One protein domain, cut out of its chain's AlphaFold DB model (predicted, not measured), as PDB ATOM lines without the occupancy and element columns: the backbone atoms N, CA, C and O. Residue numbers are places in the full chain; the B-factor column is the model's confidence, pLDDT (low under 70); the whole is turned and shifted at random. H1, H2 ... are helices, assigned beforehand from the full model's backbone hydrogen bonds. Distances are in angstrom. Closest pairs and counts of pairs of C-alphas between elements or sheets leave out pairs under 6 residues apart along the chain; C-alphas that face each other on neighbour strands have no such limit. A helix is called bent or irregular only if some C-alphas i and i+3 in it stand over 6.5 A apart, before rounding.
ATOM      1  N   GLU A 105     130.694 167.454 180.019       95.50
ATOM      2  CA  GLU A 105     131.007 166.068 179.644       95.50
ATOM      3  C   GLU A 105     131.710 165.328 180.785       95.50
ATOM      4  O   GLU A 105     131.388 164.170 181.034       95.50
ATOM      5  N   LEU A 106     132.581 166.006 181.539       91.31
ATOM      6  CA  LEU A 106     133.169 165.461 182.766       91.31
ATOM      7  C   LEU A 106     132.091 165.190 183.828       91.31
ATOM      8  O   LEU A 106     132.022 164.075 184.334       91.31
ATOM      9  N   LEU A 107     131.165 166.129 184.070       95.88
ATOM     10  CA  LEU A 107     129.997 165.898 184.934       95.88
ATOM     11  C   LEU A 107     129.122 164.724 184.457       95.88
ATOM     12  O   LEU A 107     128.605 163.970 185.275       95.88
ATOM     13  N   ARG A 108     128.954 164.535 183.141       95.44
ATOM     14  CA  ARG A 108     128.213 163.382 182.590       95.44
ATOM     15  C   ARG A 108     128.948 162.051 182.764       95.44
ATOM     16  O   ARG A 108     128.281 161.029 182.873       95.44
ATOM     17  N   ARG A 109     130.284 162.057 182.760       95.56
ATOM     18  CA  ARG A 109     131.126 160.860 182.919       95.56
ATOM     19  C   ARG A 109     131.288 160.460 184.387       95.56
ATOM     20  O   ARG A 109     131.158 159.286 184.709       95.56
ATOM     21  N   ASP A 110     131.560 161.434 185.251       93.75
ATOM     22  CA  ASP A 110     131.917 161.225 186.660       93.75
ATOM     23  C   ASP A 110     130.701 161.376 187.604       93.75
ATOM     24  O   ASP A 110     130.768 161.049 188.790       93.75
ATOM     25  N   GLY A 111     129.563 161.847 187.082       96.19
ATOM     26  CA  GLY A 111     128.282 161.896 187.783       96.19
ATOM     27  C   GLY A 111     128.325 162.744 189.064       96.19
ATOM     28  O   GLY A 111     128.970 163.794 189.084       96.19
ATOM     29  N   PRO A 112     127.661 162.322 190.159       95.00
ATOM     30  CA  PRO A 112     127.646 163.079 191.414       95.00
ATOM     31  C   PRO A 112     129.009 163.126 192.127       95.00
ATOM     32  O   PRO A 112     129.163 163.901 193.067       95.00
ATOM     33  N   ALA A 113     130.005 162.342 191.692       93.25
ATOM     34  CA  ALA A 113     131.380 162.450 192.181       93.25
ATOM     35  C   ALA A 113     132.164 163.605 191.519       93.25
ATOM     36  O   ALA A 113     133.272 163.925 191.956       93.25
ATOM     37  N   PHE A 114     131.609 164.256 190.488       94.81
ATOM     38  CA  PHE A 114     132.234 165.407 189.841       94.81
ATOM     39  C   PHE A 114     132.176 166.663 190.725       94.81
ATOM     40  O   PHE A 114     131.186 167.400 190.749       94.81
ATOM     41  N   ALA A 115     133.276 166.953 191.417       94.94
ATOM     42  CA  ALA A 115     133.469 168.241 192.070       94.94
ATOM     43  C   ALA A 115     133.723 169.336 191.019       94.94
ATOM     44  O   ALA A 115     134.749 169.326 190.334       94.94
ATOM     45  N   TRP A 116     132.813 170.309 190.913       93.31
ATOM     46  CA  TRP A 116     133.011 171.474 190.049       93.31
ATOM     47  C   TRP A 116     134.283 172.247 190.450       93.31
ATOM     48  O   TRP A 116     134.440 172.585 191.629       93.31
ATOM     49  N   PRO A 117     135.180 172.584 189.504       93.19
ATOM     50  CA  PRO A 117     136.341 173.412 189.802       93.19
ATOM     51  C   PRO A 117     135.895 174.815 190.225       93.19
ATOM     52  O   PRO A 117     134.995 175.410 189.630       93.19
ATOM     53  N   SER A 118     136.543 175.365 191.252       94.62
ATOM     54  CA  SER A 118     136.262 176.731 191.702       94.62
ATOM     55  C   SER A 118     136.651 177.754 190.631       94.62
ATOM     56  O   SER A 118     137.577 177.524 189.851       94.62
ATOM     57  N   LEU A 119     136.005 178.927 190.635       91.94
ATOM     58  CA  LEU A 119     136.346 180.025 189.718       91.94
ATOM     59  C   LEU A 119     137.846 180.365 189.766       91.94
ATOM     60  O   LEU A 119     138.466 180.561 188.728       91.94
ATOM     61  N   ARG A 120     138.451 180.335 190.962       88.81
ATOM     62  CA  ARG A 120     139.901 180.491 191.149       88.81
ATOM     63  C   ARG A 120     140.701 179.438 190.377       88.81
ATOM     64  O   ARG A 120     141.623 179.806 189.661       88.81
ATOM     65  N   SER A 121     140.333 178.160 190.490       89.88
ATOM     66  CA  SER A 121     141.000 177.065 189.773       89.88
ATOM     67  C   SER A 121     140.857 177.200 188.256       89.88
ATOM     68  O   SER A 121     141.812 176.933 187.534       89.88
ATOM     69  N   LEU A 122     139.692 177.647 187.772       91.12
ATOM     70  CA  LEU A 122     139.460 177.909 186.348       91.12
ATOM     71  C   LEU A 122     140.303 179.087 185.841       91.12
ATOM     72  O   LEU A 122     140.885 178.997 184.766       91.12
ATOM     73  N   CYS A 123     140.437 180.169 186.615       88.62
ATOM     74  CA  CYS A 123     141.332 181.274 186.269       88.62
ATOM     75  C   CYS A 123     142.811 180.845 186.264       88.62
ATOM     76  O   CYS A 123     143.535 181.187 185.335       88.62
ATOM     77  N   GLU A 124     143.255 180.078 187.266       89.12
ATOM     78  CA  GLU A 124     144.623 179.540 187.342       89.12
ATOM     79  C   GLU A 124     144.936 178.603 186.157       89.12
ATOM     80  O   GLU A 124     146.047 178.629 185.625       89.12
ATOM     81  N   GLU A 125     143.952 177.828 185.691       89.38
ATOM     82  CA  GLU A 125     144.067 176.967 184.511       89.38
ATOM     83  C   GLU A 125     144.062 177.750 183.188       89.38
ATOM     84  O   GLU A 125     144.929 177.520 182.348       89.38
ATOM     85  N   VAL A 126     143.163 178.725 183.014       89.38
ATOM     86  CA  VAL A 126     143.123 179.584 181.813       89.38
ATOM     87  C   VAL A 126     144.418 180.386 181.659       89.38
ATOM     88  O   VAL A 126     144.936 180.485 180.545       89.38
ATOM     89  N   VAL A 127     144.978 180.911 182.759       88.75
ATOM     90  CA  VAL A 127     146.278 181.606 182.757       88.75
ATOM     91  C   VAL A 127     147.414 180.664 182.353       88.75
ATOM     92  O   VAL A 127     148.272 181.067 181.572       88.75
ATOM     93  N   ALA A 128     147.413 179.415 182.830       88.00
ATOM     94  CA  ALA A 128     148.415 178.422 182.447       88.00
ATOM     95  C   ALA A 128     148.266 177.942 180.988       88.00
ATOM     96  O   ALA A 128     149.268 177.674 180.332       88.00
ATOM     97  N   GLU A 129     147.044 177.855 180.454       87.38
ATOM     98  CA  GLU A 129     146.796 177.454 179.060       87.38
ATOM     99  C   GLU A 129     147.212 178.548 178.056       87.38
ATOM    100  O   GLU A 129     147.759 178.243 176.996       87.38
ATOM    101  N   HIS A 130     147.030 179.825 178.412       86.31
ATOM    102  CA  HIS A 130     147.340 180.981 177.555       86.31
ATOM    103  C   HIS A 130     148.719 181.611 177.830       86.31
ATOM    104  O   HIS A 130     149.049 182.655 177.261       86.31
ATOM    105  N   PHE A 131     149.533 180.995 178.689       85.31
ATOM    106  CA  PHE A 131     150.747 181.590 179.253       85.31
ATOM    107  C   PHE A 131     151.756 182.042 178.184       85.31
ATOM    108  O   PHE A 131     152.225 183.180 178.217       85.31
ATOM    109  N   SER A 132     151.994 181.203 177.172       80.56
ATOM    110  CA  SER A 132     152.837 181.497 176.000       80.56
ATOM    111  C   SER A 132     152.338 182.645 175.121       80.56
ATOM    112  O   SER A 132     153.145 183.341 174.516       80.56
ATOM    113  N   THR A 133     151.020 182.843 175.016       78.00
ATOM    114  CA  THR A 133     150.413 183.782 174.047       78.00
ATOM    115  C   THR A 133     150.018 185.128 174.651       78.00
ATOM    116  O   THR A 133     149.598 186.033 173.919       78.00
ATOM    117  N   LYS A 134     150.101 185.257 175.982       74.31
ATOM    118  CA  LYS A 134     149.726 186.468 176.727       74.31
ATOM    119  C   LYS A 134     150.735 186.864 177.797       74.31
ATOM    120  O   LYS A 134     151.060 188.043 177.887       74.31
ATOM    121  N   VAL A 135     151.203 185.923 178.616       72.12
ATOM    122  CA  VAL A 135     151.949 186.251 179.841       72.12
ATOM    123  C   VAL A 135     153.448 186.381 179.591       72.12
ATOM    124  O   VAL A 135     154.065 187.316 180.092       72.12
ATOM    125  N   LEU A 136     154.033 185.471 178.814       69.69
ATOM    126  CA  LEU A 136     155.467 185.492 178.527       69.69
ATOM    127  C   LEU A 136     155.852 186.615 177.554       69.69
ATOM    128  O   LEU A 136     155.170 186.752 176.537       69.69
ATOM    129  N   PRO A 137     156.959 187.349 177.797       60.28
ATOM    130  CA  PRO A 137     157.652 188.117 176.760       60.28
ATOM    131  C   PRO A 137     157.952 187.243 175.538       60.28
ATOM    132  O   PRO A 137     158.258 186.064 175.731       60.28
ATOM    133  N   ARG A 138     157.862 187.809 174.315       62.66
ATOM    134  CA  ARG A 138     158.052 187.123 173.012       62.66
ATOM    135  C   ARG A 138     158.959 185.893 173.128       62.66
ATOM    136  O   ARG A 138     160.178 186.045 173.222       62.66
ATOM    137  N   LEU A 139     158.358 184.700 173.086       56.56
ATOM    138  CA  LEU A 139     159.076 183.430 173.243       56.56
ATOM    139  C   LEU A 139     160.221 183.321 172.225       56.56
ATOM    140  O   LEU A 139     161.315 182.903 172.586       56.56
ATOM    141  N   ASP A 140     159.984 183.818 171.009       59.97
ATOM    142  CA  ASP A 140     160.946 184.040 169.928       59.97
ATOM    143  C   ASP A 140     162.249 184.693 170.439       59.97
ATOM    144  O   ASP A 140     163.318 184.107 170.316       59.97
ATOM    145  N   ARG A 141     162.179 185.844 171.134       63.38
ATOM    146  CA  ARG A 141     163.371 186.540 171.666       63.38
ATOM    147  C   ARG A 141     164.096 185.755 172.761       63.38
ATOM    148  O   ARG A 141     165.279 186.009 172.984       63.38
ATOM    149  N   ILE A 142     163.410 184.860 173.471       57.41
ATOM    150  CA  ILE A 142     164.046 183.966 174.446       57.41
ATOM    151  C   ILE A 142     164.756 182.848 173.671       57.41
ATOM    152  O   ILE A 142     165.966 182.690 173.798       57.41
ATOM    153  N   MET A 143     164.051 182.131 172.793       58.28
ATOM    154  CA  MET A 143     164.613 181.002 172.040       58.28
ATOM    155  C   MET A 143     165.744 181.411 171.079       58.28
ATOM    156  O   MET A 143     166.750 180.708 171.004       58.28
ATOM    157  N   GLU A 238     155.567 199.601 165.029       64.44
ATOM    158  CA  GLU A 238     154.765 200.113 166.150       64.44
ATOM    159  C   GLU A 238     154.116 198.977 166.970       64.44
ATOM    160  O   GLU A 238     154.033 199.066 168.197       64.44
ATOM    161  N   ASP A 239     153.757 197.861 166.320       74.94
ATOM    162  CA  ASP A 239     153.194 196.675 166.981       74.94
ATOM    163  C   ASP A 239     154.207 195.961 167.896       74.94
ATOM    164  O   ASP A 239     153.813 195.286 168.848       74.94
ATOM    165  N   GLU A 240     155.519 196.103 167.663       76.56
ATOM    166  CA  GLU A 240     156.537 195.538 168.561       76.56
ATOM    167  C   GLU A 240     156.621 196.308 169.886       76.56
ATOM    168  O   GLU A 240     156.645 195.683 170.946       76.56
ATOM    169  N   ALA A 241     156.565 197.643 169.843       81.06
ATOM    170  CA  ALA A 241     156.528 198.473 171.047       81.06
ATOM    171  C   ALA A 241     155.240 198.249 171.860       81.06
ATOM    172  O   ALA A 241     155.290 198.154 173.089       81.06
ATOM    173  N   LEU A 242     154.094 198.100 171.184       81.88
ATOM    174  CA  LEU A 242     152.824 197.757 171.830       81.88
ATOM    175  C   LEU A 242     152.879 196.373 172.498       81.88
ATOM    176  O   LEU A 242     152.398 196.212 173.622       81.88
ATOM    177  N   LEU A 243     153.484 195.375 171.845       73.75
ATOM    178  CA  LEU A 243     153.585 194.030 172.410       73.75
ATOM    179  C   LEU A 243     154.548 193.975 173.608       73.75
ATOM    180  O   LEU A 243     154.204 193.373 174.623       73.75
ATOM    181  N   ASP A 244     155.703 194.643 173.542       76.75
ATOM    182  CA  ASP A 244     156.632 194.745 174.677       76.75
ATOM    183  C   ASP A 244     156.004 195.491 175.872       76.75
ATOM    184  O   ASP A 244     156.217 195.107 177.028       76.75
ATOM    185  N   ALA A 245     155.152 196.495 175.625       80.38
ATOM    186  CA  ALA A 245     154.361 197.146 176.672       80.38
ATOM    187  C   ALA A 245     153.334 196.190 177.312       80.38
ATOM    188  O   ALA A 245     153.239 196.127 178.540       80.38
ATOM    189  N   ILE A 246     152.620 195.389 176.509       74.94
ATOM    190  CA  ILE A 246     151.690 194.352 176.999       74.94
ATOM    191  C   ILE A 246     152.435 193.292 177.826       74.94
ATOM    192  O   ILE A 246     151.960 192.899 178.891       74.94
ATOM    193  N   HIS A 247     153.614 192.851 177.386       73.81
ATOM    194  CA  HIS A 247     154.442 191.906 178.138       73.81
ATOM    195  C   HIS A 247     154.912 192.495 179.475       73.81
ATOM    196  O   HIS A 247     154.779 191.839 180.506       73.81
ATOM    197  N   THR A 248     155.366 193.752 179.486       79.44
ATOM    198  CA  THR A 248     155.761 194.469 180.714       79.44
ATOM    199  C   THR A 248     154.582 194.614 181.686       79.44
ATOM    200  O   THR A 248     154.725 194.388 182.890       79.44
ATOM    201  N   GLN A 249     153.385 194.924 181.175       82.69
ATOM    202  CA  GLN A 249     152.160 194.977 181.976       82.69
ATOM    203  C   GLN A 249     151.784 193.600 182.542       82.69
ATOM    204  O   GLN A 249     151.376 193.506 183.701       82.69
ATOM    205  N   ASN A 250     151.939 192.527 181.764       77.75
ATOM    206  CA  ASN A 250     151.612 191.172 182.203       77.75
ATOM    207  C   ASN A 250     152.646 190.599 183.185       77.75
ATOM    208  O   ASN A 250     152.252 189.884 184.104       77.75
ATOM    209  N   GLU A 251     153.924 190.976 183.084       78.00
ATOM    210  CA  GLU A 251     154.920 190.728 184.134       78.00
ATOM    211  C   GLU A 251     154.525 191.444 185.436       78.00
ATOM    212  O   GLU A 251     154.451 190.809 186.490       78.00
ATOM    213  N   PHE A 252     154.158 192.730 185.372       83.00
ATOM    214  CA  PHE A 252     153.678 193.469 186.542       83.00
ATOM    215  C   PHE A 252     152.424 192.827 187.166       83.00
ATOM    216  O   PHE A 252     152.405 192.575 188.374       83.00
ATOM    217  N   LEU A 253     151.416 192.463 186.363       79.62
ATOM    218  CA  LEU A 253     150.236 191.724 186.831       79.62
ATOM    219  C   LEU A 253     150.625 190.382 187.469       79.62
ATOM    220  O   LEU A 253     150.124 190.051 188.544       79.62
ATOM    221  N   MET A 254     151.569 189.645 186.877       81.81
ATOM    222  CA  MET A 254     152.115 188.419 187.461       81.81
ATOM    223  C   MET A 254     152.813 188.654 188.804       81.81
ATOM    224  O   MET A 254     152.823 187.720 189.606       81.81
ATOM    225  N   THR A 255     153.339 189.848 189.118       79.88
ATOM    226  CA  THR A 255     153.831 190.170 190.479       79.88
ATOM    227  C   THR A 255     152.699 190.407 191.486       79.88
ATOM    228  O   THR A 255     152.825 189.984 192.636       79.88
ATOM    229  N   LEU A 256     151.568 190.985 191.058       83.31
ATOM    230  CA  LEU A 256     150.401 191.260 191.912       83.31
ATOM    231  C   LEU A 256     149.612 190.002 192.315       83.31
ATOM    232  O   LEU A 256     148.884 190.022 193.308       83.31
ATOM    233  N   ILE A 257     149.747 188.898 191.573       84.19
ATOM    234  CA  ILE A 257     149.091 187.624 191.903       84.19
ATOM    235  C   ILE A 257     149.499 187.152 193.323       84.19
ATOM    236  O   ILE A 257     150.690 187.123 193.650       84.19
ATOM    237  N   PRO A 258     148.559 186.712 194.187       85.94
ATOM    238  CA  PRO A 258     148.903 186.138 195.487       85.94
ATOM    239  C   PRO A 258     149.862 184.948 195.353       85.94
ATOM    240  O   PRO A 258     149.675 184.091 194.489       85.94
ATOM    241  N   ALA A 259     150.868 184.855 196.229       78.81
ATOM    242  CA  ALA A 259     151.925 183.838 196.143       78.81
ATOM    243  C   ALA A 259     151.397 182.397 196.005       78.81
ATOM    244  O   ALA A 259     151.937 181.611 195.233       78.81
ATOM    245  N   GLU A 260     150.308 182.069 196.703       81.19
ATOM    246  CA  GLU A 260     149.644 180.767 196.603       81.19
ATOM    247  C   GLU A 260     149.093 180.499 195.188       81.19
ATOM    248  O   GLU A 260     149.299 179.416 194.648       81.19
ATOM    249  N   SER A 261     148.444 181.487 194.557       86.81
ATOM    250  CA  SER A 261     147.954 181.376 193.175       86.81
ATOM    251  C   SER A 261     149.104 181.282 192.173       86.81
ATOM    252  O   SER A 261     149.027 180.500 191.234       86.81
ATOM    253  N   ALA A 262     150.201 182.015 192.386       86.75
ATOM    254  CA  ALA A 262     151.385 181.917 191.530       86.75
ATOM    255  C   ALA A 262     152.020 180.513 191.591       86.75
ATOM    256  O   ALA A 262     152.355 179.941 190.557       86.75
ATOM    257  N   LEU A 263     152.114 179.911 192.782       82.69
ATOM    258  CA  LEU A 263     152.587 178.530 192.945       82.69
ATOM    259  C   LEU A 263     151.627 177.503 192.317       82.69
ATOM    260  O   LEU A 263     152.087 176.522 191.735       82.69
ATOM    261  N   ARG A 264     150.307 177.738 192.375       85.50
ATOM    262  CA  ARG A 264     149.300 176.922 191.669       85.50
ATOM    263  C   ARG A 264     149.450 177.030 190.147       85.50
ATOM    264  O   ARG A 264     149.475 176.003 189.481       85.50
ATOM    265  N   ILE A 265     149.649 178.236 189.607       89.50
ATOM    266  CA  ILE A 265     149.910 178.465 188.175       89.50
ATOM    267  C   ILE A 265     151.195 177.744 187.732       89.50
ATOM    268  O   ILE A 265     151.149 177.037 186.727       89.50
ATOM    269  N   LYS A 266     152.300 177.807 188.502       88.31
ATOM    270  CA  LYS A 266     153.512 176.999 188.224       88.31
ATOM    271  C   LYS A 266     153.177 175.504 188.166       88.31
ATOM    272  O   LYS A 266     153.499 174.851 187.183       88.31
ATOM    273  N   ALA A 267     152.481 174.975 189.174       84.38
ATOM    274  CA  ALA A 267     152.127 173.553 189.256       84.38
ATOM    275  C   ALA A 267     151.118 173.082 188.184       84.38
ATOM    276  O   ALA A 267     150.977 171.877 187.957       84.38
ATOM    277  N   THR A 268     150.407 174.003 187.527       88.69
ATOM    278  CA  THR A 268     149.603 173.717 186.329       88.69
ATOM    279  C   THR A 268     150.466 173.760 185.067       88.69
ATOM    280  O   THR A 268     150.390 172.832 184.267       88.69
ATOM    281  N   LEU A 269     151.350 174.756 184.923       88.75
ATOM    282  CA  LEU A 269     152.311 174.857 183.815       88.75
ATOM    283  C   LEU A 269     153.265 173.658 183.744       88.75
ATOM    284  O   LEU A 269     153.487 173.134 182.658       88.75
ATOM    285  N   GLU A 270     153.742 173.164 184.892       84.69
ATOM    286  CA  GLU A 270     154.533 171.925 185.019       84.69
ATOM    287  C   GLU A 270     153.846 170.715 184.360       84.69
ATOM    288  O   GLU A 270     154.519 169.797 183.898       84.69
ATOM    289  N   LYS A 271     152.505 170.705 184.316       85.31
ATOM    290  CA  LYS A 271     151.694 169.607 183.770       85.31
ATOM    291  C   LYS A 271     151.238 169.847 182.334       85.31
ATOM    292  O   LYS A 271     151.114 168.886 181.584       85.31
ATOM    293  N   SER A 272     150.914 171.090 181.973       88.12
ATOM    294  CA  SER A 272     150.313 171.418 180.674       88.12
ATOM    295  C   SER A 272     151.337 171.843 179.624       88.12
ATOM    296  O   SER A 272     151.215 171.456 178.465       88.12
ATOM    297  N   GLN A 273     152.315 172.666 180.007       87.88
ATOM    298  CA  GLN A 273     153.232 173.354 179.096       87.88
ATOM    299  C   GLN A 273     154.634 173.508 179.738       87.88
ATOM    300  O   GLN A 273     155.149 174.625 179.810       87.88
TER     301      GLN A 273
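What this domain is: This is residues 105 to 143 and 238 to 273 of the 798 residues of an uncharacterized protein of Acaromyces ingoldii (UniProt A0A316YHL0). The long helix H5 and the helix H6 make an open V with its corner at their short link; H2 packs across H6 and the short H3 packs on H5, so that H2 and H3 run from one limb to the other. H1 lies far out at one end of the longest axis, where its residues 108 to 113 stick out, and the short H4 lies off on its own beyond H3. The printed part has 75 residues with six named helices, H1 to H6 in chain order, and no named strand: all helix. It is loose, with a radius of gyration of the C-alphas of 15.7 A, and spans 52 by 24 by 20 A.

How they stand to each other: H5, residues 238 to 256, touches H3, residues 131 to 135, with residues 247 to 254 alone; their closest C-alphas, Val 135 and Asn 250, are 5.5 A apart. H5 and H6, residues 259 to 272, are close but not clearly touching, with C-alphas 254 and 262 closest at 7.7 A; they run opposite ways at a steep tilt of 60 degrees. H6 touches H2, residues 119 to 129, at a steep tilt of 50 degrees, the same way; C-alphas 128 and 269 are closest, 5.5 A apart. H4, residues 139 to 143, and H1, residues 105 to 113, touch no helix. Every O i to N i+4 pair is within hydrogen-bond range in H2, H3, H4 and H5, against 9 of 10 in H6 and 3 of 5 in H1.

Where its parts are: H5 is 27.6 A long, from C-alpha 238 at (154.765, 200.113, 166.150) to C-alpha 256 at (150.401, 191.260, 191.912). H6 measures 19.9 A, ending with C-alpha 272 at (150.313, 171.418, 180.674), and H2 15.1 A. H1, 13.1 A long, begins with C-alpha 105 at (131.007, 166.068, 179.644) and is irregular: C-alphas 109 and 112 are 9.4 A apart.

The domain as a whole: The C-alphas of Pro 112 and Glu 238 are the two farthest apart, at 52.4 A. Residues 144 to 237 are not printed, and C-alphas 143 and 238 stand 22.3 A apart across this cut; the links printed whole are tight. The mean pLDDT of the printed part is 82.8, with residues 136 to 143 and residue 238 under 70.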